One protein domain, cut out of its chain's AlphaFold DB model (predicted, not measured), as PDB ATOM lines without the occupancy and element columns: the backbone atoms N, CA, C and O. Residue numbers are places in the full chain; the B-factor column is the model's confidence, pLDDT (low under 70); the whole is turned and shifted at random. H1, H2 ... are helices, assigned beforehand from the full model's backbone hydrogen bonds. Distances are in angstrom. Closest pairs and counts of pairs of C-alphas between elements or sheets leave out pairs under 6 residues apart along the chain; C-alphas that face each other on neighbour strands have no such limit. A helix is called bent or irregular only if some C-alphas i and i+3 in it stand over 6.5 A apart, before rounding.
ATOM      1  N   VAL A 593     299.571 308.946 216.173       49.50
ATOM      2  CA  VAL A 593     298.976 307.711 215.609       49.50
ATOM      3  C   VAL A 593     297.942 308.017 214.523       49.50
ATOM      4  O   VAL A 593     297.804 307.243 213.580       49.50
ATOM      5  N   VAL A 594     297.276 309.171 214.596       49.81
ATOM      6  CA  VAL A 594     296.419 309.691 213.520       49.81
ATOM      7  C   VAL A 594     297.087 310.934 212.941       49.81
ATOM      8  O   VAL A 594     297.299 311.901 213.677       49.81
ATOM      9  N   PRO A 595     297.469 310.928 211.656       44.06
ATOM     10  CA  PRO A 595     298.019 312.097 210.989       44.06
ATOM     11  C   PRO A 595     297.096 313.306 211.125       44.06
ATOM     12  O   PRO A 595     295.882 313.226 210.935       44.06
ATOM     13  N   GLY A 596     297.692 314.436 211.501       42.12
ATOM     14  CA  GLY A 596     296.991 315.706 211.585       42.12
ATOM     15  C   GLY A 596     296.430 316.139 210.230       42.12
ATOM     16  O   GLY A 596     296.849 315.672 209.176       42.12
ATOM     17  N   TYR A 597     295.507 317.092 210.307       39.34
ATOM     18  CA  TYR A 597     294.652 317.737 209.297       39.34
ATOM     19  C   TYR A 597     295.268 318.173 207.937       39.34
ATOM     20  O   TYR A 597     294.633 318.943 207.217       39.34
ATOM     21  N   ARG A 598     296.504 317.799 207.578       36.69
ATOM     22  CA  ARG A 598     297.275 318.440 206.498       36.69
ATOM     23  C   ARG A 598     297.921 317.540 205.453       36.69
ATOM     24  O   ARG A 598     298.280 318.075 204.407       36.69
ATOM     25  N   ASP A 599     298.007 316.234 205.663       38.78
ATOM     26  CA  ASP A 599     298.625 315.361 204.668       38.78
ATOM     27  C   ASP A 599     297.536 314.639 203.873       38.78
ATOM     28  O   ASP A 599     296.932 313.668 204.324       38.78
ATOM     29  N   VAL A 600     297.255 315.152 202.670       45.28
ATOM     30  CA  VAL A 600     296.535 314.412 201.628       45.28
ATOM     31  C   VAL A 600     297.333 313.133 201.390       45.28
ATOM     32  O   VAL A 600     298.383 313.166 200.749       45.28
ATOM     33  N   TYR A 601     296.886 312.026 201.984       49.78
ATOM     34  CA  TYR A 601     297.544 310.737 201.824       49.78
ATOM     35  C   TYR A 601     297.728 310.432 200.333       49.78
ATOM     36  O   TYR A 601     296.780 310.624 199.561       49.78
ATOM     37  N   PRO A 602     298.899 309.922 199.909       53.00
ATOM     38  CA  PRO A 602     298.979 309.253 198.622       53.00
ATOM     39  C   PRO A 602     297.971 308.095 198.619       53.00
ATOM     40  O   PRO A 602     297.837 307.396 199.623       53.00
ATOM     41  N   ASP A 603     297.284 307.888 197.495       54.50
ATOM     42  CA  ASP A 603     296.228 306.881 197.257       54.50
ATOM     43  C   ASP A 603     296.623 305.410 197.526       54.50
ATOM     44  O   ASP A 603     295.911 304.489 197.148       54.50
ATOM     45  N   THR A 604     297.770 305.127 198.129       53.88
ATOM     46  CA  THR A 604     298.337 303.778 198.259       53.88
ATOM     47  C   THR A 604     298.649 303.420 199.710       53.88
ATOM     48  O   THR A 604     299.670 302.790 199.983       53.88
ATOM     49  N   HIS A 605     297.823 303.870 200.654       69.25
ATOM     50  CA  HIS A 605     298.040 303.626 202.078       69.25
ATOM     51  C   HIS A 605     297.282 302.378 202.549       69.25
ATOM     52  O   HIS A 605     296.055 302.362 202.519       69.25
ATOM     53  N   ASP A 606     298.014 301.349 202.986       80.19
ATOM     54  CA  ASP A 606     297.444 300.171 203.649       80.19
ATOM     55  C   ASP A 606     297.082 300.534 205.096       80.19
ATOM     56  O   ASP A 606     297.950 300.647 205.969       80.19
ATOM     57  N   SER A 607     295.792 300.757 205.332       82.69
ATOM     58  CA  SER A 607     295.273 301.169 206.637       82.69
ATOM     59  C   SER A 607     295.185 300.009 207.639       82.69
ATOM     60  O   SER A 607     294.997 300.237 208.838       82.69
ATOM     61  N   GLU A 608     295.386 298.758 207.203       87.50
ATOM     62  CA  GLU A 608     295.417 297.606 208.107       87.50
ATOM     63  C   GLU A 608     296.656 297.590 209.010       87.50
ATOM     64  O   GLU A 608     296.635 296.964 210.075       87.50
ATOM     65  N   LEU A 609     297.700 298.343 208.645       82.75
ATOM     66  CA  LEU A 609     298.920 298.512 209.437       82.75
ATOM     67  C   LEU A 609     298.689 299.254 210.764       82.75
ATOM     68  O   LEU A 609     299.514 299.146 211.675       82.75
ATOM     69  N   TYR A 610     297.581 299.988 210.901       80.88
ATOM     70  CA  TYR A 610     297.222 300.632 212.161       80.88
ATOM     71  C   TYR A 610     296.713 299.609 213.191       80.88
ATOM     72  O   TYR A 610     296.006 298.661 212.837       80.88
ATOM     73  N   PRO A 611     297.041 299.780 214.482       84.50
ATOM     74  CA  PRO A 611     296.719 298.796 215.509       84.50
ATOM     75  C   PRO A 611     295.203 298.648 215.726       84.50
ATOM     76  O   PRO A 611     294.463 299.625 215.722       84.50
ATOM     77  N   ASN A 612     294.750 297.415 215.987       89.50
ATOM     78  CA  ASN A 612     293.348 297.105 216.329       89.50
ATOM     79  C   ASN A 612     292.940 297.540 217.747       89.50
ATOM     80  O   ASN A 612     291.774 297.410 218.117       89.50
ATOM     81  N   ALA A 613     293.882 298.049 218.537       88.31
ATOM     82  CA  ALA A 613     293.673 298.486 219.907       88.31
ATOM     83  C   ALA A 613     294.414 299.806 220.170       88.31
ATOM     84  O   ALA A 613     295.412 300.096 219.499       88.31
ATOM     85  N   PRO A 614     293.963 300.586 221.167       85.69
ATOM     86  CA  PRO A 614     294.736 301.699 221.711       85.69
ATOM     87  C   PRO A 614     295.993 301.193 222.450       85.69
ATOM     88  O   PRO A 614     296.315 300.002 222.419       85.69
ATOM     89  N   THR A 615     296.725 302.078 223.140       84.81
ATOM     90  CA  THR A 615     297.877 301.628 223.947       84.81
ATOM     91  C   THR A 615     297.434 300.616 225.019       84.81
ATOM     92  O   THR A 615     296.278 300.654 225.452       84.81
ATOM     93  N   PRO A 616     298.313 299.713 225.495       87.19
ATOM     94  CA  PRO A 616     297.959 298.745 226.538       87.19
ATOM     95  C   PRO A 616     297.360 299.384 227.804       87.19
ATOM     96  O   PRO A 616     296.434 298.837 228.409       87.19
ATOM     97  N   GLU A 617     297.846 300.567 228.183       84.44
ATOM     98  CA  GLU A 617     297.339 301.346 229.316       84.44
ATOM     99  C   GLU A 617     295.908 301.826 229.053       84.44
ATOM    100  O   GLU A 617     295.022 301.626 229.883       84.44
ATOM    101  N   GLN A 618     295.655 302.396 227.871       84.81
ATOM    102  CA  GLN A 618     294.319 302.830 227.465       84.81
ATOM    103  C   GLN A 618     293.355 301.645 227.354       84.81
ATOM    104  O   GLN A 618     292.235 301.723 227.855       84.81
ATOM    105  N   MET A 619     293.782 300.522 226.771       89.94
ATOM    106  CA  MET A 619     292.947 299.322 226.660       89.94
ATOM    107  C   MET A 619     292.576 298.756 228.038       89.94
ATOM    108  O   MET A 619     291.452 298.296 228.236       89.94
ATOM    109  N   THR A 620     293.482 298.850 229.017       89.75
ATOM    110  CA  THR A 620     293.192 298.488 230.413       89.75
ATOM    111  C   THR A 620     292.088 299.371 231.000       89.75
ATOM    112  O   THR A 620     291.191 298.856 231.667       89.75
ATOM    113  N   LEU A 621     292.101 300.679 230.715       88.50
ATOM    114  CA  LEU A 621     291.024 301.582 231.126       88.50
ATOM    115  C   LEU A 621     289.698 301.213 230.442       88.50
ATOM    116  O   LEU A 621     288.691 301.045 231.128       88.50
ATOM    117  N   TYR A 622     289.688 300.993 229.123       90.69
ATOM    118  CA  TYR A 622     288.481 300.538 228.416       90.69
ATOM    119  C   TYR A 622     287.911 299.257 229.042       90.69
ATOM    120  O   TYR A 622     286.723 299.209 229.363       90.69
ATOM    121  N   ALA A 623     288.750 298.252 229.305       92.69
ATOM    122  CA  ALA A 623     288.336 296.989 229.919       92.69
ATOM    123  C   ALA A 623     287.718 297.157 231.321       92.69
ATOM    124  O   ALA A 623     286.850 296.375 231.705       92.69
ATOM    125  N   GLN A 624     288.140 298.169 232.083       91.69
ATOM    126  CA  GLN A 624     287.611 298.451 233.421       91.69
ATOM    127  C   GLN A 624     286.295 299.239 233.392       91.69
ATOM    128  O   GLN A 624     285.394 298.945 234.179       91.69
ATOM    129  N   TYR A 625     286.180 300.234 232.508       91.44
ATOM    130  CA  TYR A 625     285.087 301.211 232.546       91.44
ATOM    131  C   TYR A 625     283.942 300.924 231.569       91.44
ATOM    132  O   TYR A 625     282.808 301.293 231.866       91.44
ATOM    133  N   VAL A 626     284.173 300.218 230.455       91.25
ATOM    134  CA  VAL A 626     283.094 299.813 229.528       91.25
ATOM    135  C   VAL A 626     282.009 298.971 230.222       91.25
ATOM    136  O   VAL A 626     280.834 299.295 230.048       91.25
ATOM    137  N   PRO A 627     282.335 297.966 231.064       91.00
ATOM    138  CA  PRO A 627     281.311 297.224 231.803       91.00
ATOM    139  C   PRO A 627     280.499 298.114 232.752       91.00
ATOM    140  O   PRO A 627     279.298 297.930 232.907       91.00
ATOM    141  N   ILE A 628     281.141 299.114 233.365       90.69
ATOM    142  CA  ILE A 628     280.479 300.050 234.283       90.69
ATOM    143  C   ILE A 628     279.503 300.960 233.519       90.69
ATOM    144  O   ILE A 628     278.400 301.219 233.996       90.69
ATOM    145  N   LEU A 629     279.877 301.417 232.320       87.69
ATOM    146  CA  LEU A 629     278.987 302.183 231.442       87.69
ATOM    147  C   LEU A 629     277.790 301.349 230.970       87.69
ATOM    148  O   LEU A 629     276.675 301.859 230.910       87.69
ATOM    149  N   ALA A 630     278.004 300.063 230.686       87.00
ATOM    150  CA  ALA A 630     276.924 299.143 230.353       87.00
ATOM    151  C   ALA A 630     275.956 298.924 231.531       87.00
ATOM    152  O   ALA A 630     274.741 298.964 231.340       87.00
ATOM    153  N   GLU A 631     276.475 298.760 232.758       85.12
ATOM    154  CA  GLU A 631     275.675 298.659 233.992       85.12
ATOM    155  C   GLU A 631     274.784 299.897 234.222       85.12
ATOM    156  O   GLU A 631     273.707 299.771 234.804       85.12
ATOM    157  N   ALA A 632     275.194 301.076 233.738       82.38
ATOM    158  CA  ALA A 632     274.406 302.308 233.826       82.38
ATOM    159  C   ALA A 632     273.127 302.287 232.962       82.38
ATOM    160  O   ALA A 632     272.241 303.113 233.175       82.38
ATOM    161  N   GLY A 633     273.015 301.354 232.007       71.44
ATOM    162  CA  GLY A 633     271.872 301.263 231.097       71.44
ATOM    163  C   GLY A 633     271.845 302.366 230.037       71.44
ATOM    164  O   GLY A 633     270.764 302.810 229.664       71.44
ATOM    165  N   GLU A 634     273.015 302.808 229.562       68.69
ATOM    166  CA  GLU A 634     273.178 303.938 228.635       68.69
ATOM    167  C   GLU A 634     273.624 303.482 227.229       68.69
ATOM    168  O   GLU A 634     274.829 303.444 226.945       68.69
ATOM    169  N   PRO A 635     272.689 303.187 226.297       70.75
ATOM    170  CA  PRO A 635     273.018 302.859 224.906       70.75
ATOM    171  C   PRO A 635     273.877 303.931 224.230       70.75
ATOM    172  O   PRO A 635     274.803 303.615 223.486       70.75
ATOM    173  N   LYS A 636     273.621 305.207 224.551       74.88
ATOM    174  CA  LYS A 636     274.371 306.351 224.018       74.88
ATOM    175  C   LYS A 636     275.844 306.322 224.436       74.88
ATOM    176  O   LYS A 636     276.709 306.633 223.624       74.88
ATOM    177  N   GLY A 637     276.146 305.913 225.671       77.00
ATOM    178  CA  GLY A 637     277.523 305.829 226.166       77.00
ATOM    179  C   GLY A 637     278.355 304.797 225.403       77.00
ATOM    180  O   GLY A 637     279.463 305.098 224.961       77.00
ATOM    181  N   LEU A 638     277.800 303.599 225.189       88.12
ATOM    182  CA  LEU A 638     278.459 302.559 224.393       88.12
ATOM    183  C   LEU A 638     278.534 302.931 222.907       88.12
ATOM    184  O   LEU A 638     279.558 302.680 222.274       88.12
ATOM    185  N   TRP A 639     277.498 303.583 222.365       88.56
ATOM    186  CA  TRP A 639     277.501 304.091 220.993       88.56
ATOM    187  C   TRP A 639     278.659 305.061 220.742       88.56
ATOM    188  O   TRP A 639     279.375 304.895 219.762       88.56
ATOM    189  N   GLU A 640     278.904 306.026 221.632       84.75
ATOM    190  CA  GLU A 640     279.997 306.993 221.455       84.75
ATOM    191  C   GLU A 640     281.383 306.331 221.507       84.75
ATOM    192  O   GLU A 640     282.283 306.709 220.752       84.75
ATOM    193  N   ILE A 641     281.545 305.303 222.348       88.06
ATOM    194  CA  ILE A 641     282.764 304.484 222.394       88.06
ATOM    195  C   ILE A 641     282.969 303.755 221.065       88.06
ATOM    196  O   ILE A 641     284.061 303.813 220.501       88.06
ATOM    197  N   VAL A 642     281.926 303.111 220.536       91.19
ATOM    198  CA  VAL A 642     281.984 302.412 219.243       91.19
ATOM    199  C   VAL A 642     282.232 303.393 218.101       91.19
ATOM    200  O   VAL A 642     283.057 303.122 217.233       91.19
ATOM    201  N   ALA A 643     281.578 304.551 218.111       87.19
ATOM    202  CA  ALA A 643     281.737 305.610 217.124       87.19
ATOM    203  C   ALA A 643     283.184 306.125 217.076       87.19
ATOM    204  O   ALA A 643     283.767 306.253 215.998       87.19
ATOM    205  N   HIS A 644     283.797 306.366 218.238       85.25
ATOM    206  CA  HIS A 644     285.198 306.766 218.318       85.25
ATOM    207  C   HIS A 644     286.150 305.639 217.900       85.25
ATOM    208  O   HIS A 644     287.020 305.858 217.059       85.25
ATOM    209  N   ALA A 645     285.952 304.422 218.414       89.25
ATOM    210  CA  ALA A 645     286.756 303.262 218.041       89.25
ATOM    211  C   ALA A 645     286.692 302.976 216.531       89.25
ATOM    212  O   ALA A 645     287.699 302.594 215.938       89.25
ATOM    213  N   SER A 646     285.545 303.238 215.895       90.31
ATOM    214  CA  SER A 646     285.363 303.114 214.445       90.31
ATOM    215  C   SER A 646     286.216 304.114 213.666       90.31
ATOM    216  O   SER A 646     286.854 303.736 212.690       90.31
ATOM    217  N   ALA A 647     286.295 305.371 214.115       84.88
ATOM    218  CA  ALA A 647     287.165 306.372 213.493       84.88
ATOM    219  C   ALA A 647     288.655 305.994 213.594       84.88
ATOM    220  O   ALA A 647     289.427 306.221 212.661       84.88
ATOM    221  N   MET A 648     289.043 305.398 214.725       83.75
ATOM    222  CA  MET A 648     290.428 305.041 215.044       83.75
ATOM    223  C   MET A 648     290.866 303.671 214.500       83.75
ATOM    224  O   MET A 648     292.053 303.363 214.526       83.75
ATOM    225  N   GLY A 649     289.931 302.834 214.038       87.69
ATOM    226  CA  GLY A 649     290.214 301.454 213.628       87.69
ATOM    227  C   GLY A 649     290.442 300.476 214.793       87.69
ATOM    228  O   GLY A 649     291.048 299.419 214.612       87.69
ATOM    229  N   TRP A 650     289.974 300.806 216.003       90.88
ATOM    230  CA  TRP A 650     290.168 299.997 217.211       90.88
ATOM    231  C   TRP A 650     289.124 298.885 217.349       90.88
ATOM    232  O   TRP A 650     288.235 298.931 218.205       90.88
ATOM    233  N   ASN A 651     289.249 297.863 216.503       94.75
ATOM    234  CA  ASN A 651     288.366 296.694 216.490       94.75
ATOM    235  C   ASN A 651     288.212 296.030 217.871       94.75
ATOM    236  O   ASN A 651     287.109 295.609 218.221       94.75
ATOM    237  N   ASP A 652     289.265 295.994 218.690       95.25
ATOM    238  CA  ASP A 652     289.236 295.348 220.008       95.25
ATOM    239  C   ASP A 652     288.326 296.094 221.000       95.25
ATOM    240  O   ASP A 652     287.668 295.474 221.839       95.25
ATOM    241  N   VAL A 653     288.217 297.423 220.875       93.38
ATOM    242  CA  VAL A 653     287.305 298.247 221.688       93.38
ATOM    243  C   VAL A 653     285.853 298.052 221.241       93.38
ATOM    244  O   VAL A 653     284.958 297.971 222.082       93.38
ATOM    245  N   ILE A 654     285.610 297.913 219.933       94.38
ATOM    246  CA  ILE A 654     284.275 297.609 219.392       94.38
ATOM    247  C   ILE A 654     283.804 296.238 219.896       94.38
ATOM    248  O   ILE A 654     282.687 296.116 220.401       94.38
ATOM    249  N   VAL A 655     284.671 295.220 219.839       96.00
ATOM    250  CA  VAL A 655     284.379 293.874 220.363       96.00
ATOM    251  C   VAL A 655     284.124 293.910 221.871       96.00
ATOM    252  O   VAL A 655     283.196 293.258 222.353       96.00
ATOM    253  N   LEU A 656     284.895 294.698 222.626       95.25
ATOM    254  CA  LEU A 656     284.668 294.884 224.059       95.25
ATOM    255  C   LEU A 656     283.295 295.509 224.347       95.25
ATOM    256  O   LEU A 656     282.595 295.041 225.244       95.25
ATOM    257  N   ALA A 657     282.889 296.536 223.597       93.31
ATOM    258  CA  ALA A 657     281.573 297.155 223.753       93.31
ATOM    259  C   ALA A 657     280.438 296.166 223.435       93.31
ATOM    260  O   ALA A 657     279.477 296.067 224.197       93.31
ATOM    261  N   GLN A 658     280.580 295.371 222.368       92.94
ATOM    262  CA  GLN A 658     279.623 294.314 222.009       92.94
ATOM    263  C   GLN A 658     279.508 293.244 223.101       92.94
ATOM    264  O   GLN A 658     278.404 292.857 223.483       92.94
ATOM    265  N   ALA A 659     280.639 292.810 223.666       94.25
ATOM    266  CA  ALA A 659     280.664 291.858 224.777       94.25
ATOM    267  C   ALA A 659     279.980 292.396 226.049       94.25
ATOM    268  O   ALA A 659     279.573 291.609 226.902       94.25
ATOM    269  N   ASN A 660     279.828 293.719 226.162       93.00
ATOM    270  CA  ASN A 660     279.148 294.399 227.263       93.00
ATOM    271  C   ASN A 660     277.766 294.947 226.862       93.00
ATOM    272  O   ASN A 660     277.232 295.825 227.530       93.00
ATOM    273  N   GLY A 661     277.151 294.406 225.805       89.88
ATOM    274  CA  GLY A 661     275.732 294.624 225.514       89.88
ATOM    275  C   GLY A 661     275.412 295.719 224.499       89.88
ATOM    276  O   GLY A 661     274.225 295.985 224.298       89.88
ATOM    277  N   PHE A 662     276.418 296.311 223.841       91.25
ATOM    278  CA  PHE A 662     276.184 297.128 222.648       91.25
ATOM    279  C   PHE A 662     275.660 296.254 221.506       91.25
ATOM    280  O   PHE A 662     276.338 295.325 221.059       91.25
ATOM    281  N   ASP A 663     274.475 296.582 221.006       89.50
ATOM    282  CA  ASP A 663     273.859 295.928 219.858       89.50
ATOM    283  C   ASP A 663     273.752 296.945 218.716       89.50
ATOM    284  O   ASP A 663     273.013 297.919 218.814       89.50
ATOM    285  N   ALA A 664     274.483 296.741 217.618       87.19
ATOM    286  CA  ALA A 664     274.516 297.708 216.518       87.19
ATOM    287  C   ALA A 664     273.177 297.836 215.767       87.19
ATOM    288  O   ALA A 664     272.948 298.859 215.124       87.19
ATOM    289  N   VAL A 665     272.289 296.840 215.851       86.75
ATOM    290  CA  VAL A 665     270.948 296.891 215.249       86.75
ATOM    291  C   VAL A 665     270.001 297.710 216.124       86.75
ATOM    292  O   VAL A 665     269.185 298.472 215.608       86.75
ATOM    293  N   ARG A 666     270.101 297.545 217.448       86.44
ATOM    294  CA  ARG A 666     269.235 298.224 218.425       86.44
ATOM    295  C   ARG A 666     269.716 299.635 218.768       86.44
ATOM    296  O   ARG A 666     268.904 300.553 218.830       86.44
ATOM    297  N   ASP A 667     271.014 299.785 219.013       83.19
ATOM    298  CA  ASP A 667     271.645 300.975 219.597       83.19
ATOM    299  C   ASP A 667     272.460 301.776 218.570       83.19
ATOM    300  O   ASP A 667     272.833 302.923 218.816       83.19
ATOM    301  N   GLY A 668     272.785 301.167 217.426       80.75
ATOM    302  CA  GLY A 668     273.588 301.786 216.378       80.75
ATOM    303  C   GLY A 668     272.818 302.833 215.577       80.75
ATOM    304  O   GLY A 668     271.633 302.689 215.284       80.75
ATOM    305  N   THR A 669     273.526 303.881 215.158       82.88
ATOM    306  CA  THR A 669     273.009 304.883 214.218       82.88
ATOM    307  C   THR A 669     273.882 304.912 212.963       82.88
ATOM    308  O   THR A 669     275.080 304.609 213.044       82.88
ATOM    309  N   PRO A 670     273.333 305.324 211.805       78.94
ATOM    310  CA  PRO A 670     274.122 305.464 210.584       78.94
ATOM    311  C   PRO A 670     275.309 306.434 210.705       78.94
ATOM    312  O   PRO A 670     276.241 306.364 209.912       78.94
ATOM    313  N   GLU A 671     275.318 307.314 211.709       80.69
ATOM    314  CA  GLU A 671     276.417 308.248 211.979       80.69
ATOM    315  C   GLU A 671     277.746 307.546 212.312       80.69
ATOM    316  O   GLU A 671     278.808 308.126 212.081       80.69
ATOM    317  N   ILE A 672     277.735 306.294 212.795       86.31
ATOM    318  CA  ILE A 672     278.975 305.520 213.001       86.31
ATOM    319  C   ILE A 672     279.735 305.355 211.673       86.31
ATOM    320  O   ILE A 672     280.962 305.471 211.656       86.31
ATOM    321  N   TRP A 673     279.030 305.189 210.546       85.25
ATOM    322  CA  TRP A 673     279.659 305.161 209.221       85.25
ATOM    323  C   TRP A 673     280.390 306.467 208.916       85.25
ATOM    324  O   TRP A 673     281.511 306.452 208.423       85.25
ATOM    325  N   MET A 674     279.812 307.614 209.271       77.00
ATOM    326  CA  MET A 674     280.472 308.904 209.057       77.00
ATOM    327  C   MET A 674     281.717 309.079 209.918       77.00
ATOM    328  O   MET A 674     282.658 309.744 209.500       77.00
ATOM    329  N   ARG A 675     281.741 308.481 211.113       82.31
ATOM    330  CA  ARG A 675     282.936 308.486 211.964       82.31
ATOM    331  C   ARG A 675     284.059 307.656 211.357       82.31
ATOM    332  O   ARG A 675     285.208 308.070 211.458       82.31
ATOM    333  N   LEU A 676     283.725 306.549 210.693       84.69
ATOM    334  CA  LEU A 676     284.676 305.743 209.927       84.69
ATOM    335  C   LEU A 676     285.177 306.443 208.648       84.69
ATOM    336  O   LEU A 676     286.277 306.129 208.207       84.69
ATOM    337  N   PHE A 677     284.392 307.354 208.057       80.00
ATOM    338  CA  PHE A 677     284.690 308.035 206.781       80.00
ATOM    339  C   PHE A 677     284.939 309.547 206.932       80.00
ATOM    340  O   PHE A 677     284.574 310.336 206.057       80.00
ATOM    341  N   ASN A 678     285.536 309.968 208.046       70.94
ATOM    342  CA  ASN A 678     285.866 311.368 208.309       70.94
ATOM    343  C   ASN A 678     287.304 311.700 207.863       70.94
ATOM    344  O   ASN A 678     288.159 310.829 207.754       70.94
ATOM    345  N   PHE A 679     287.625 312.977 207.644       62.62
ATOM    346  CA  PHE A 679     288.967 313.399 207.210       62.62
ATOM    347  C   PHE A 679     290.091 313.038 208.195       62.62
ATOM    348  O   PHE A 679     291.259 313.047 207.820       62.62
ATOM    349  N   SER A 680     289.747 312.719 209.444       65.31
ATOM    350  CA  SER A 680     290.671 312.308 210.503       65.31
ATOM    351  C   SER A 680     290.551 310.827 210.883       65.31
ATOM    352  O   SER A 680     291.002 310.451 211.961       65.31
ATOM    353  N   SER A 681     289.868 309.997 210.090       75.94
ATOM    354  CA  SER A 681     289.701 308.569 210.389       75.94
ATOM    355  C   SER A 681     290.664 307.696 209.598       75.94
ATOM    356  O   SER A 681     291.021 308.017 208.468       75.94
ATOM    357  N   VAL A 682     291.015 306.546 210.172       79.62
ATOM    358  CA  VAL A 682     291.915 305.561 209.550       79.62
ATOM    359  C   VAL A 682     291.277 304.877 208.330       79.62
ATOM    360  O   VAL A 682     291.998 304.441 207.440       79.62
ATOM    361  N   CYS A 683     289.940 304.814 208.254       84.50
ATOM    362  CA  CYS A 683     289.204 304.128 207.184       84.50
ATOM    363  C   CYS A 683     289.605 302.648 207.013       84.50
ATOM    364  O   CYS A 683     289.837 302.195 205.895       84.50
ATOM    365  N   LYS A 684     289.680 301.886 208.109       89.88
ATOM    366  CA  LYS A 684     290.179 300.505 208.102       89.88
ATOM    367  C   LYS A 684     289.162 299.491 207.519       89.88
ATOM    368  O   LYS A 684     288.035 299.431 208.030       89.88
ATOM    369  N   PRO A 685     289.530 298.646 206.529       92.12
ATOM    370  CA  PRO A 685     288.626 297.664 205.919       92.12
ATOM    371  C   PRO A 685     288.040 296.667 206.922       92.12
ATOM    372  O   PRO A 685     286.841 296.388 206.905       92.12
ATOM    373  N   SER A 686     288.854 296.154 207.845       94.31
ATOM    374  CA  SER A 686     288.403 295.215 208.879       94.31
ATOM    375  C   SER A 686     287.438 295.851 209.878       94.31
ATOM    376  O   SER A 686     286.548 295.162 210.378       94.31
ATOM    377  N   THR A 687     287.547 297.158 210.130       94.00
ATOM    378  CA  THR A 687     286.575 297.900 210.945       94.00
ATOM    379  C   THR A 687     285.246 298.039 210.213       94.00
ATOM    380  O   THR A 687     284.201 297.762 210.803       94.00
ATOM    381  N   ALA A 688     285.264 298.364 208.915       92.81
ATOM    382  CA  ALA A 688     284.058 298.351 208.086       92.81
ATOM    383  C   ALA A 688     283.383 296.967 208.120       92.81
ATOM    384  O   ALA A 688     282.196 296.865 208.425       92.81
ATOM    385  N   ALA A 689     284.151 295.894 207.911       94.12
ATOM    386  CA  ALA A 689     283.648 294.521 207.949       94.12
ATOM    387  C   ALA A 689     283.067 294.138 209.323       94.12
ATOM    388  O   ALA A 689     282.036 293.465 209.399       94.12
ATOM    389  N   LEU A 690     283.693 294.583 210.419       94.88
ATOM    390  CA  LEU A 690     283.199 294.353 211.776       94.88
ATOM    391  C   LEU A 690     281.839 295.028 212.008       94.88
ATOM    392  O   LEU A 690     280.932 294.393 212.549       94.88
ATOM    393  N   LEU A 691     281.675 296.277 211.564       92.31
ATOM    394  CA  LEU A 691     280.413 297.016 211.669       92.31
ATOM    395  C   LEU A 691     279.306 296.401 210.798       92.31
ATOM    396  O   LEU A 691     278.168 296.281 211.255       92.31
ATOM    397  N   LEU A 692     279.641 295.940 209.585       90.69
ATOM    398  CA  LEU A 692     278.708 295.204 208.719       90.69
ATOM    399  C   LEU A 692     278.232 293.916 209.380       90.69
ATOM    400  O   LEU A 692     277.034 293.652 209.452       90.69
ATOM    401  N   LYS A 693     279.170 293.126 209.910       91.50
ATOM    402  CA  LYS A 693     278.862 291.876 210.608       91.50
ATOM    403  C   LYS A 693     278.005 292.109 211.852       91.50
ATOM    404  O   LYS A 693     277.204 291.246 212.204       91.50
ATOM    405  N   ALA A 694     278.162 293.259 212.504       89.00
ATOM    406  CA  ALA A 694     277.331 293.669 213.630       89.00
ATOM    407  C   ALA A 694     275.892 294.040 213.222       89.00
ATOM    408  O   ALA A 694     275.039 294.164 214.096       89.00
ATOM    409  N   GLY A 695     275.610 294.202 211.925       88.25
ATOM    410  CA  GLY A 695     274.291 294.575 211.415       88.25
ATOM    411  C   GLY A 695     273.988 296.071 211.514       88.25
ATOM    412  O   GLY A 695     272.816 296.442 211.538       88.25
ATOM    413  N   LEU A 696     275.015 296.928 211.589       87.12
ATOM    414  CA  LEU A 696     274.830 298.376 211.689       87.12
ATOM    415  C   LEU A 696     274.014 298.901 210.485       87.12
ATOM    416  O   LEU A 696     274.412 298.667 209.340       87.12
ATOM    417  N   PRO A 697     272.899 299.623 210.703       79.62
ATOM    418  CA  PRO A 697     272.053 300.079 209.609       79.62
ATOM    419  C   PRO A 697     272.750 301.135 208.744       79.62
ATOM    420  O   PRO A 697     273.503 301.983 209.231       79.62
ATOM    421  N   PHE A 698     272.440 301.120 207.449       76.81
ATOM    422  CA  PHE A 698     272.766 302.215 206.538       76.81
ATOM    423  C   PHE A 698     271.762 303.370 206.674       76.81
ATOM    424  O   PHE A 698     270.630 303.149 207.122       76.81
ATOM    425  N   PRO A 699     272.140 304.606 206.294       67.06
ATOM    426  CA  PRO A 699     271.191 305.711 206.195       67.06
ATOM    427  C   PRO A 699     270.011 305.309 205.297       67.06
ATOM    428  O   PRO A 699     270.218 304.786 204.207       67.06
ATOM    429  N   LYS A 700     268.770 305.521 205.762       53.41
ATOM    430  CA  LYS A 700     267.554 305.091 205.038       53.41
ATOM    431  C   LYS A 700     267.312 305.858 203.733       53.41
ATOM    432  O   LYS A 700     266.674 305.307 202.844       53.41
ATOM    433  N   ASP A 701     267.863 307.068 203.613       53.25
ATOM    434  CA  ASP A 701     267.741 307.918 202.431       53.25
ATOM    435  C   ASP A 701     269.126 308.253 201.870       53.25
ATOM    436  O   ASP A 701     269.830 309.127 202.379       53.25
ATOM    437  N   ASN A 702     269.481 307.610 200.758       48.34
ATOM    438  CA  ASN A 702     270.664 307.926 199.945       48.34
ATOM    439  C   ASN A 702     270.612 309.336 199.306       48.34
ATOM    440  O   ASN A 702     271.548 309.733 198.620       48.34
ATOM    441  N   THR A 703     269.527 310.089 199.520       38.66
ATOM    442  CA  THR A 703     269.251 311.419 198.949       38.66
ATOM    443  C   THR A 703     269.265 312.554 199.978       38.66
ATOM    444  O   THR A 703     269.078 313.717 199.610       38.66
ATOM    445  N   SER A 704     269.442 312.260 201.271       39.00
ATOM    446  CA  SER A 704     269.484 313.295 202.308       39.00
ATOM    447  C   SER A 704     270.755 314.137 202.169       39.00
ATOM    448  O   SER A 704     271.866 313.646 202.359       39.00
ATOM    449  N   ARG A 705     270.601 315.437 201.881       40.09
ATOM    450  CA  ARG A 705     271.715 316.408 201.823       40.09
ATOM    451  C   ARG A 705     272.494 316.518 203.141       40.09
ATOM    452  O   ARG A 705     273.601 317.044 203.139       40.09
ATOM    453  N   THR A 706     271.916 316.048 204.246       39.19
ATOM    454  CA  THR A 706     272.466 316.164 205.602       39.19
ATOM    455  C   THR A 706     273.479 315.060 205.923       39.19
ATOM    456  O   THR A 706     274.395 315.279 206.708       39.19
ATOM    457  N   TYR A 707     273.347 313.890 205.291       47.78
ATOM    458  CA  TYR A 707     274.184 312.717 205.535       47.78
ATOM    459  C   TYR A 707     274.599 312.133 204.180       47.78
ATOM    460  O   TYR A 707     273.825 311.425 203.545       47.78
ATOM    461  N   GLY A 708     275.794 312.483 203.694       57.12
ATOM    462  CA  GLY A 708     276.270 312.036 202.379       57.12
ATOM    463  C   GLY A 708     276.233 310.509 202.223       57.12
ATOM    464  O   GLY A 708     276.466 309.777 203.185       57.12
ATOM    465  N   HIS A 709     275.960 310.030 201.004       72.06
ATOM    466  CA  HIS A 709     275.930 308.605 200.662       72.06
ATOM    467  C   HIS A 709     277.179 307.876 201.195       72.06
ATOM    468  O   HIS A 709     278.301 308.339 200.985       72.06
ATOM    469  N   VAL A 710     277.030 306.719 201.854       77.69
ATOM    470  CA  VAL A 710     278.162 306.015 202.500       77.69
ATOM    471  C   VAL A 710     279.289 305.710 201.507       77.69
ATOM    472  O   VAL A 710     280.455 305.983 201.790       77.69
ATOM    473  N   LEU A 711     278.937 305.246 200.304       82.25
ATOM    474  CA  LEU A 711     279.910 305.031 199.229       82.25
ATOM    475  C   LEU A 711     280.579 306.332 198.751       82.25
ATOM    476  O   LEU A 711     281.764 306.309 198.437       82.25
ATOM    477  N   TYR A 712     279.861 307.466 198.730       80.38
ATOM    478  CA  TYR A 712     280.467 308.760 198.401       80.38
ATOM    479  C   TYR A 712     281.529 309.124 199.435       80.38
ATOM    480  O   TYR A 712     282.658 309.426 199.062       80.38
ATOM    481  N   SER A 713     281.182 309.063 200.722       77.69
ATOM    482  CA  SER A 713     282.082 309.429 201.817       77.69
ATOM    483  C   SER A 713     283.340 308.558 201.820       77.69
ATOM    484  O   SER A 713     284.447 309.089 201.888       77.69
ATOM    485  N   ALA A 714     283.188 307.242 201.638       82.00
ATOM    486  CA  ALA A 714     284.321 306.327 201.537       82.00
ATOM    487  C   ALA A 714     285.242 306.672 200.350       82.00
ATOM    488  O   ALA A 714     286.445 306.820 200.533       82.00
ATOM    489  N   VAL A 715     284.689 306.885 199.151       82.44
ATOM    490  CA  VAL A 715     285.470 307.222 197.941       82.44
ATOM    491  C   VAL A 715     286.114 308.608 198.028       82.44
ATOM    492  O   VAL A 715     287.208 308.840 197.514       82.44
ATOM    493  N   ALA A 716     285.435 309.557 198.667       76.69
ATOM    494  CA  ALA A 716     285.893 310.930 198.789       76.69
ATOM    495  C   ALA A 716     287.064 311.078 199.770       76.69
ATOM    496  O   ALA A 716     287.932 311.938 199.555       76.69
ATOM    497  N   VAL A 717     287.062 310.282 200.844       74.88
ATOM    498  CA  VAL A 717     287.883 310.520 202.038       74.88
ATOM    499  C   VAL A 717     288.902 309.411 202.297       74.88
ATOM    500  O   VAL A 717     290.036 309.729 202.651       74.88
ATOM    501  N   CYS A 718     288.551 308.141 202.100       77.44
ATOM    502  CA  CYS A 718     289.430 307.037 202.470       77.44
ATOM    503  C   CYS A 718     290.591 306.870 201.485       77.44
ATOM    504  O   CYS A 718     290.393 306.814 200.274       77.44
ATOM    505  N   ALA A 719     291.806 306.761 202.025       73.56
ATOM    506  CA  ALA A 719     293.005 306.479 201.237       73.56
ATOM    507  C   ALA A 719     293.114 304.995 200.839       73.56
ATOM    508  O   ALA A 719     293.710 304.677 199.812       73.56
ATOM    509  N   ASP A 720     292.540 304.100 201.647       84.56
ATOM    510  CA  ASP A 720     292.569 302.657 201.427       84.56
ATOM    511  C   ASP A 720     291.375 302.203 200.574       84.56
ATOM    512  O   ASP A 720     290.212 302.257 200.995       84.56
ATOM    513  N   ALA A 721     291.664 301.747 199.354       88.38
ATOM    514  CA  ALA A 721     290.652 301.304 198.404       88.38
ATOM    515  C   ALA A 721     289.962 299.988 198.819       88.38
ATOM    516  O   ALA A 721     288.855 299.707 198.350       88.38
ATOM    517  N   GLU A 722     290.549 299.196 199.723       91.06
ATOM    518  CA  GLU A 722     289.924 297.958 200.207       91.06
ATOM    519  C   GLU A 722     288.662 298.223 201.027       91.06
ATOM    520  O   GLU A 722     287.715 297.437 200.986       91.06
ATOM    521  N   THR A 723     288.573 299.373 201.694       89.56
ATOM    522  CA  THR A 723     287.361 299.767 202.424       89.56
ATOM    523  C   THR A 723     286.176 299.950 201.478       89.56
ATOM    524  O   THR A 723     285.063 299.519 201.779       89.56
ATOM    525  N   VAL A 724     286.412 300.501 200.281       90.00
ATOM    526  CA  VAL A 724     285.393 300.592 199.222       90.00
ATOM    527  C   VAL A 724     284.987 299.198 198.743       90.00
ATOM    528  O   VAL A 724     283.800 298.938 198.532       90.00
ATOM    529  N   ARG A 725     285.944 298.271 198.626       92.19
ATOM    530  CA  ARG A 725     285.661 296.886 198.236       92.19
ATOM    531  C   ARG A 725     284.772 296.169 199.251       92.19
ATOM    532  O   ARG A 725     283.811 295.527 198.829       92.19
ATOM    533  N   VAL A 726     285.056 296.306 200.547       91.88
ATOM    534  CA  VAL A 726     284.234 295.738 201.633       91.88
ATOM    535  C   VAL A 726     282.800 296.268 201.554       91.88
ATOM    536  O   VAL A 726     281.852 295.488 201.566       91.88
ATOM    537  N   LEU A 727     282.614 297.579 201.378       88.56
ATOM    538  CA  LEU A 727     281.277 298.174 201.275       88.56
ATOM    539  C   LEU A 727     280.478 297.660 200.068       88.56
ATOM    540  O   LEU A 727     279.296 297.353 200.192       88.56
ATOM    541  N   VAL A 728     281.102 297.542 198.897       88.38
ATOM    542  CA  VAL A 728     280.397 297.086 197.688       88.38
ATOM    543  C   VAL A 728     280.116 295.582 197.734       88.38
ATOM    544  O   VAL A 728     279.004 295.156 197.427       88.38
ATOM    545  N   ARG A 729     281.101 294.758 198.118       88.00
ATOM    546  CA  ARG A 729     280.962 293.291 198.091       88.00
ATOM    547  C   ARG A 729     280.173 292.750 199.272       88.00
ATOM    548  O   ARG A 729     279.281 291.930 199.067       88.00
ATOM    549  N   ASP A 730     280.490 293.205 200.478       84.88
ATOM    550  CA  ASP A 730     279.987 292.580 201.703       84.88
ATOM    551  C   ASP A 730     278.699 293.251 202.184       84.88
ATOM    552  O   ASP A 730     277.834 292.585 202.751       84.88
ATOM    553  N   ALA A 731     278.536 294.551 201.921       80.06
ATOM    554  CA  ALA A 731     277.307 295.271 202.249       80.06
ATOM    555  C   ALA A 731     276.279 295.302 201.106       80.06
ATOM    556  O   ALA A 731     275.134 295.694 201.323       80.06
ATOM    557  N   GLY A 732     276.678 294.902 199.893       80.69
ATOM    558  CA  GLY A 732     275.810 294.887 198.715       80.69
ATOM    559  C   GLY A 732     275.428 296.273 198.191       80.69
ATOM    560  O   GLY A 732     274.432 296.390 197.478       80.69
ATOM    561  N   ILE A 733     276.186 297.323 198.537       84.31
ATOM    562  CA  ILE A 733     275.969 298.670 197.992       84.31
ATOM    563  C   ILE A 733     276.320 298.656 196.506       84.31
ATOM    564  O   ILE A 733     277.386 298.175 196.113       84.31
ATOM    565  N   SER A 734     275.443 299.199 195.665       85.12
ATOM    566  CA  SER A 734     275.681 299.203 194.229       85.12
ATOM    567  C   SER A 734     276.752 300.237 193.870       85.12
ATOM    568  O   SER A 734     276.678 301.421 194.197       85.12
ATOM    569  N   VAL A 735     277.777 299.777 193.147       86.62
ATOM    570  CA  VAL A 735     278.894 300.613 192.669       86.62
ATOM    571  C   VAL A 735     278.443 301.706 191.685       86.62
ATOM    572  O   VAL A 735     279.158 302.680 191.452       86.62
ATOM    573  N   ASN A 736     277.247 301.544 191.114       88.06
ATOM    574  CA  ASN A 736     276.648 302.428 190.122       88.06
ATOM    575  C   ASN A 736     275.434 303.179 190.690       88.06
ATOM    576  O   ASN A 736     274.545 303.525 189.923       88.06
ATOM    577  N   ASP A 737     275.361 303.393 192.007       80.69
ATOM    578  CA  ASP A 737     274.303 304.204 192.623       80.69
ATOM    579  C   ASP A 737     274.469 305.694 192.302       80.69
ATOM    580  O   ASP A 737     275.591 306.204 192.205       80.69
ATOM    581  N   ASP A 738     273.343 306.391 192.109       75.31
ATOM    582  CA  ASP A 738     273.331 307.842 191.904       75.31
ATOM    583  C   ASP A 738     273.508 308.518 193.260       75.31
ATOM    584  O   ASP A 738     272.583 308.569 194.073       75.31
ATOM    585  N   LEU A 739     274.714 309.024 193.505       69.50
ATOM    586  CA  LEU A 739     275.123 309.491 194.826       69.50
ATOM    587  C   LEU A 739     274.368 310.747 195.288       69.50
ATOM    588  O   LEU A 739     274.332 311.011 196.488       69.50
ATOM    589  N   PHE A 740     273.793 311.525 194.361       64.75
ATOM    590  CA  PHE A 740     273.163 312.821 194.662       64.75
ATOM    591  C   PHE A 740     271.859 313.091 193.897       64.75
ATOM    592  O   PHE A 740     271.343 314.209 193.944       64.75
ATOM    593  N   GLY A 741     271.332 312.110 193.159       63.28
ATOM    594  CA  GLY A 741     270.223 312.341 192.223       63.28
ATOM    595  C   GLY A 741     270.625 313.205 191.019       63.28
ATOM    596  O   GLY A 741     269.764 313.793 190.364       63.28
ATOM    597  N   SER A 742     271.931 313.340 190.762       60.56
ATOM    598  CA  SER A 742     272.509 314.176 189.704       60.56
ATOM    599  C   SER A 742     273.097 313.359 188.552       60.56
ATOM    600  O   SER A 742     273.726 313.917 187.653       60.56
ATOM    601  N   GLY A 743     272.940 312.034 188.586       70.38
ATOM    602  CA  GLY A 743     273.605 311.113 187.673       70.38
ATOM    603  C   GLY A 743     275.118 311.037 187.890       70.38
ATOM    604  O   GLY A 743     275.853 310.870 186.915       70.38
ATOM    605  N   THR A 744     275.588 311.199 189.133       78.00
ATOM    606  CA  THR A 744     277.013 311.116 189.508       78.00
ATOM    607  C   THR A 744     277.290 309.771 190.174       78.00
ATOM    608  O   THR A 744     276.702 309.483 191.218       78.00
ATOM    609  N   THR A 745     278.196 308.958 189.614       84.62
ATOM    610  CA  THR A 745     278.614 307.685 190.237       84.62
ATOM    611  C   THR A 745     279.821 307.850 191.156       84.62
ATOM    612  O   THR A 745     280.559 308.835 191.096       84.62
ATOM    613  N   ALA A 746     280.092 306.819 191.962       85.19
ATOM    614  CA  ALA A 746     281.336 306.687 192.720       85.19
ATOM    615  C   ALA A 746     282.592 306.800 191.837       85.19
ATOM    616  O   ALA A 746     283.581 307.408 192.246       85.19
ATOM    617  N   LEU A 747     282.546 306.272 190.607       87.44
ATOM    618  CA  LEU A 747     283.665 306.356 189.666       87.44
ATOM    619  C   LEU A 747     283.935 307.799 189.214       87.44
ATOM    620  O   LEU A 747     285.094 308.194 189.096       87.44
ATOM    621  N   ASP A 748     282.885 308.596 188.994       80.44
ATOM    622  CA  ASP A 748     283.030 310.011 188.633       80.44
ATOM    623  C   ASP A 748     283.714 310.802 189.763       80.44
ATOM    624  O   ASP A 748     284.616 311.600 189.510       80.44
ATOM    625  N   VAL A 749     283.336 310.531 191.017       80.06
ATOM    626  CA  VAL A 749     283.914 311.182 192.206       80.06
ATOM    627  C   VAL A 749     285.379 310.796 192.402       80.06
ATOM    628  O   VAL A 749     286.206 311.669 192.671       80.06
ATOM    629  N   ALA A 750     285.717 309.512 192.238       81.69
ATOM    630  CA  ALA A 750     287.097 309.042 192.329       81.69
ATOM    631  C   ALA A 750     287.995 309.770 191.315       81.69
ATOM    632  O   ALA A 750     289.033 310.313 191.690       81.69
ATOM    633  N   ARG A 751     287.550 309.881 190.057       82.06
ATOM    634  CA  ARG A 751     288.273 310.594 188.992       82.06
ATOM    635  C   ARG A 751     288.418 312.082 189.264       82.06
ATOM    636  O   ARG A 751     289.520 312.611 189.162       82.06
ATOM    637  N   GLN A 752     287.327 312.744 189.649       75.44
ATOM    638  CA  GLN A 752     287.328 314.173 189.973       75.44
ATOM    639  C   GLN A 752     288.350 314.508 191.068       75.44
ATOM    640  O   GLN A 752     288.981 315.561 191.032       75.44
ATOM    641  N   ARG A 753     288.513 313.609 192.043       70.62
ATOM    642  CA  ARG A 753     289.439 313.774 193.171       70.62
ATOM    643  C   ARG A 753     290.824 313.170 192.930       70.62
ATOM    644  O   ARG A 753     291.649 313.211 193.837       70.62
ATOM    645  N   GLY A 754     291.078 312.611 191.747       77.00
ATOM    646  CA  GLY A 754     292.354 311.984 191.402       77.00
ATOM    647  C   GLY A 754     292.673 310.712 192.194       77.00
ATOM    648  O   GLY A 754     293.848 310.424 192.377       77.00
ATOM    649  N   ARG A 755     291.652 309.973 192.660       79.75
ATOM    650  CA  ARG A 755     291.757 308.771 193.507       79.75
ATOM    651  C   ARG A 755     292.050 307.504 192.695       79.75
ATOM    652  O   ARG A 755     291.158 306.698 192.445       79.75
ATOM    653  N   THR A 756     293.292 307.324 192.268       84.81
ATOM    654  CA  THR A 756     293.722 306.297 191.298       84.81
ATOM    655  C   THR A 756     293.530 304.846 191.762       84.81
ATOM    656  O   THR A 756     293.071 304.008 190.983       84.81
ATOM    657  N   SER A 757     293.840 304.520 193.020       86.19
ATOM    658  CA  SER A 757     293.647 303.169 193.576       86.19
ATOM    659  C   SER A 757     292.166 302.830 193.764       86.19
ATOM    660  O   SER A 757     291.725 301.730 193.428       86.19
ATOM    661  N   VAL A 758     291.384 303.799 194.242       88.25
ATOM    662  CA  VAL A 758     289.934 303.684 194.413       88.25
ATOM    663  C   VAL A 758     289.252 303.558 193.055       88.25
ATOM    664  O   VAL A 758     288.384 302.705 192.896       88.25
ATOM    665  N   GLU A 759     289.675 304.331 192.051       90.50
ATOM    666  CA  GLU A 759     289.218 304.172 190.668       90.50
ATOM    667  C   GLU A 759     289.465 302.745 190.163       90.50
ATOM    668  O   GLU A 759     288.542 302.123 189.635       90.50
ATOM    669  N   ALA A 760     290.670 302.199 190.357       91.56
ATOM    670  CA  ALA A 760     290.992 300.840 189.925       91.56
ATOM    671  C   ALA A 760     290.080 299.789 190.586       91.56
ATOM    672  O   ALA A 760     289.563 298.908 189.896       91.56
ATOM    673  N   VAL A 761     289.825 299.912 191.893       93.19
ATOM    674  CA  VAL A 761     288.904 299.026 192.623       93.19
ATOM    675  C   VAL A 761     287.463 299.191 192.140       93.19
ATOM    676  O   VAL A 761     286.778 298.196 191.913       93.19
ATOM    677  N   LEU A 762     286.987 300.419 191.928       93.12
ATOM    678  CA  LEU A 762     285.638 300.666 191.413       93.12
ATOM    679  C   LEU A 762     285.451 300.060 190.015       93.12
ATOM    680  O   LEU A 762     284.419 299.446 189.760       93.12
ATOM    681  N   LEU A 763     286.449 300.168 189.132       94.31
ATOM    682  CA  LEU A 763     286.435 299.537 187.807       94.31
ATOM    683  C   LEU A 763     286.421 298.004 187.900       94.31
ATOM    684  O   LEU A 763     285.636 297.364 187.201       94.31
ATOM    685  N   GLU A 764     287.235 297.415 188.783       95.25
ATOM    686  CA  GLU A 764     287.229 295.968 189.060       95.25
ATOM    687  C   GLU A 764     285.840 295.488 189.511       95.25
ATOM    688  O   GLU A 764     285.381 294.414 189.123       95.25
ATOM    689  N   LEU A 765     285.145 296.308 190.303       93.50
ATOM    690  CA  LEU A 765     283.799 296.039 190.807       93.50
ATOM    691  C   LEU A 765     282.687 296.318 189.778       93.50
ATOM    692  O   LEU A 765     281.512 296.136 190.092       93.50
ATOM    693  N   GLY A 766     283.030 296.720 188.549       93.44
ATOM    694  CA  GLY A 766     282.068 296.995 187.476       93.44
ATOM    695  C   GLY A 766     281.463 298.404 187.508       93.44
ATOM    696  O   GLY A 766     280.381 298.625 186.954       93.44
ATOM    697  N   GLY A 767     282.142 299.347 188.160       91.44
ATOM    698  CA  GLY A 767     281.800 300.763 188.180       91.44
ATOM    699  C   GLY A 767     281.885 301.390 186.792       91.44
ATOM    700  O   GLY A 767     282.822 301.147 186.029       91.44
ATOM    701  N   LYS A 768     280.896 302.216 186.466       91.69
ATOM    702  CA  LYS A 768     280.792 302.952 185.205       91.69
ATOM    703  C   LYS A 768     280.649 304.447 185.486       91.69
ATOM    704  O   LYS A 768     280.167 304.826 186.554       91.69
ATOM    705  N   PRO A 769     281.068 305.327 184.563       85.19
ATOM    706  CA  PRO A 769     280.835 306.754 184.726       85.19
ATOM    707  C   PRO A 769     279.339 307.044 184.590       85.19
ATOM    708  O   PRO A 769     278.639 306.392 183.811       85.19
ATOM    709  N   GLY A 770     278.831 308.057 185.286       80.38
ATOM    710  CA  GLY A 770     277.398 308.363 185.314       80.38
ATOM    711  C   GLY A 770     276.798 308.667 183.944       80.38
ATOM    712  O   GLY A 770     275.631 308.376 183.699       80.38
ATOM    713  N   LYS A 771     277.620 309.135 182.992       77.19
ATOM    714  CA  LYS A 771     277.222 309.312 181.582       77.19
ATOM    715  C   LYS A 771     276.787 308.011 180.888       77.19
ATOM    716  O   LYS A 771     276.008 308.068 179.945       77.19
ATOM    717  N   GLU A 772     277.287 306.861 181.338       83.62
ATOM    718  CA  GLU A 772     276.934 305.539 180.808       83.62
ATOM    719  C   GLU A 772     275.790 304.884 181.587       83.62
ATOM    720  O   GLU A 772     275.034 304.101 181.014       83.62
ATOM    721  N   VAL A 773     275.656 305.198 182.880       81.69
ATOM    722  CA  VAL A 773     274.619 304.627 183.752       81.69
ATOM    723  C   VAL A 773     273.282 305.360 183.584       81.69
ATOM    724  O   VAL A 773     272.247 304.709 183.450       81.69
ATOM    725  N   TRP A 774     273.298 306.698 183.503       76.00
ATOM    726  CA  TRP A 774     272.098 307.538 183.346       76.00
ATOM    727  C   TRP A 774     272.216 308.524 182.175       76.00
ATOM    728  O   TRP A 774     272.274 309.744 182.369       76.00
ATOM    729  N   PRO A 775     272.199 308.023 180.928       64.75
ATOM    730  CA  PRO A 775     272.321 308.872 179.745       64.75
ATOM    731  C   PRO A 775     271.170 309.888 179.616       64.75
ATOM    732  O   PRO A 775     271.378 310.980 179.095       64.75
ATOM    733  N   GLN A 776     269.972 309.563 180.122       56.47
ATOM    734  CA  GLN A 776     268.779 310.417 180.030       56.47
ATOM    735  C   GLN A 776     268.737 311.533 181.086       56.47
ATOM    736  O   GLN A 776     268.331 312.643 180.759       56.47
ATOM    737  N   THR A 777     269.208 311.293 182.314       54.88
ATOM    738  CA  THR A 777     269.224 312.302 183.393       54.88
ATOM    739  C   THR A 777     270.191 313.443 183.070       54.88
ATOM    740  O   THR A 777     269.845 314.613 183.222       54.88
ATOM    741  N   LYS A 778     271.369 313.132 182.503       48.62
ATOM    742  CA  LYS A 778     272.278 314.159 181.965       48.62
ATOM    743  C   LYS A 778     271.743 314.820 180.692       48.62
ATOM    744  O   LYS A 778     272.016 315.996 180.485       48.62
ATOM    745  N   ALA A 779     270.988 314.107 179.850       43.38
ATOM    746  CA  ALA A 779     270.348 314.693 178.670       43.38
ATOM    747  C   ALA A 779     269.226 315.682 179.040       43.38
ATOM    748  O   ALA A 779     269.159 316.751 178.454       43.38
ATOM    749  N   GLN A 780     268.419 315.391 180.064       42.59
ATOM    750  CA  GLN A 780     267.405 316.314 180.589       42.59
ATOM    751  C   GLN A 780     268.026 317.539 181.277       42.59
ATOM    752  O   GLN A 780     267.511 318.643 181.135       42.59
ATOM    753  N   MET A 781     269.171 317.384 181.958       43.84
ATOM    754  CA  MET A 781     269.955 318.537 182.432       43.84
ATOM    755  C   MET A 781     270.593 319.331 181.276       43.84
ATOM    756  O   MET A 781     270.722 320.547 181.377       43.84
ATOM    757  N   ARG A 782     270.955 318.664 180.166       40.09
ATOM    758  CA  ARG A 782     271.440 319.287 178.917       40.09
ATOM    759  C   ARG A 782     270.340 319.990 178.116       40.09
ATOM    760  O   ARG A 782     270.645 320.955 177.444       40.09
ATOM    761  N   GLU A 783     269.081 319.560 178.170       38.06
ATOM    762  CA  GLU A 783     267.970 320.244 177.479       38.06
ATOM    763  C   GLU A 783     267.540 321.548 178.182       38.06
ATOM    764  O   GLU A 783     266.877 322.386 177.573       38.06
ATOM    765  N   GLY A 784     267.956 321.756 179.437       36.81
ATOM    766  CA  GLY A 784     267.779 323.011 180.177       36.81
ATOM    767  C   GLY A 784     268.951 324.000 180.089       36.81
ATOM    768  O   GLY A 784     268.856 325.082 180.667       36.81
ATOM    769  N   LEU A 785     270.051 323.657 179.403       35.66
ATOM    770  CA  LEU A 785     271.283 324.454 179.322       35.66
ATOM    771  C   LEU A 785     271.828 324.484 177.882       35.66
ATOM    772  O   LEU A 785     271.828 323.477 177.186       35.66
TER     773      LEU A 785
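What this domain is: This is residues 593 to 785 of the 794 residues of an uncharacterized protein of Asticcacaulis sp. AC460 (UniProt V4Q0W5). This is a solenoid, a chain wound in stacked turns of paired helices: H2, H4, H6 and H8 make one row, H3, H5, H7 and H9 a second row beside it. H1 caps one end of the stack, the small H10 and H11 trail off at the other as a tail, and residues 593 to 615, with no named element, run along one side of the stack. The printed part has 193 residues with eleven named helices, H1 to H11 in chain order, and no named strand; its class is all helix. It is compact, with a radius of gyration of the C-alphas of 18.1 A, yet elongated in outline, spanning 62 by 33 by 27 A.

Where its parts are: Start at Val 593 and pass along to C-alpha 616 at (297.959, 298.745, 226.538), where H1, residues 616 to 631, begins and runs 23.5 A. H1 is irregular, but only just: C-alphas 624 and 627 are 6.6 A apart. Next find H2, residues 635 to 648, 20.1 A long, then H3, 651 to 659, H4, 671 to 676, and H5, 685 to 693. Look for H6 at residues 710 to 717 and H7 at 721 to 730, 14.2 A long. H8, 746 to 752, H9, 756 to 764, H10, 770 to 773, and H11, 775 to 783, follow; H11 ends at C-alpha 783, (267.970, 320.244, 177.479).

How they stand to each other: H1, with residues 626 to 630 alone, touches H2 at Leu 629 and Gly 637, their closest C-alphas, 6.6 A apart. H2 and H3 form a hairpin, opposite ways at a shallow tilt of 16 degrees, closest at C-alphas 642 and 654, 5.3 A. H2 touches H4 with residues 642 to 648 alone, the same way at a shallow tilt of 25 degrees, closest at C-alphas 647 and 676, 4.4 A. H4 and H6 only just touch, with 3 pairs of C-alphas within 8 A, closest at C-alphas 673 and 710, 6.9 A. H6 touches H8, closest at C-alphas 712 and 746, 6.1 A. H3 and H5 only just touch, with 3 pairs of C-alphas within 8 A, closest at C-alphas 651 and 687, 6.0 A. H5 touches H7, closest at C-alphas 685 and 723, 4.3 A, and H7 touches H9, closest at C-alphas 721 and 758, 4.7 A. H8 and H10 are close but not clearly touching, and H8 and H11 are apart. Every O i to N i+4 pair is within hydrogen-bond range in H2 to H9 and H11; in H1 it is 10 of 12, and H10 is too short for one.

The domain as a whole: The C-alphas of Gln 624 and Glu 783, the two farthest apart, are 63.2 A apart. The printed part has no cut. The links H3 to H4, H5 to H6 and H7 to H8 are long. The model's pLDDT averages 78.2 over the printed part and is under 70 at 41 residues, among them 593 to 605, 699 to 708 and 775 to 785.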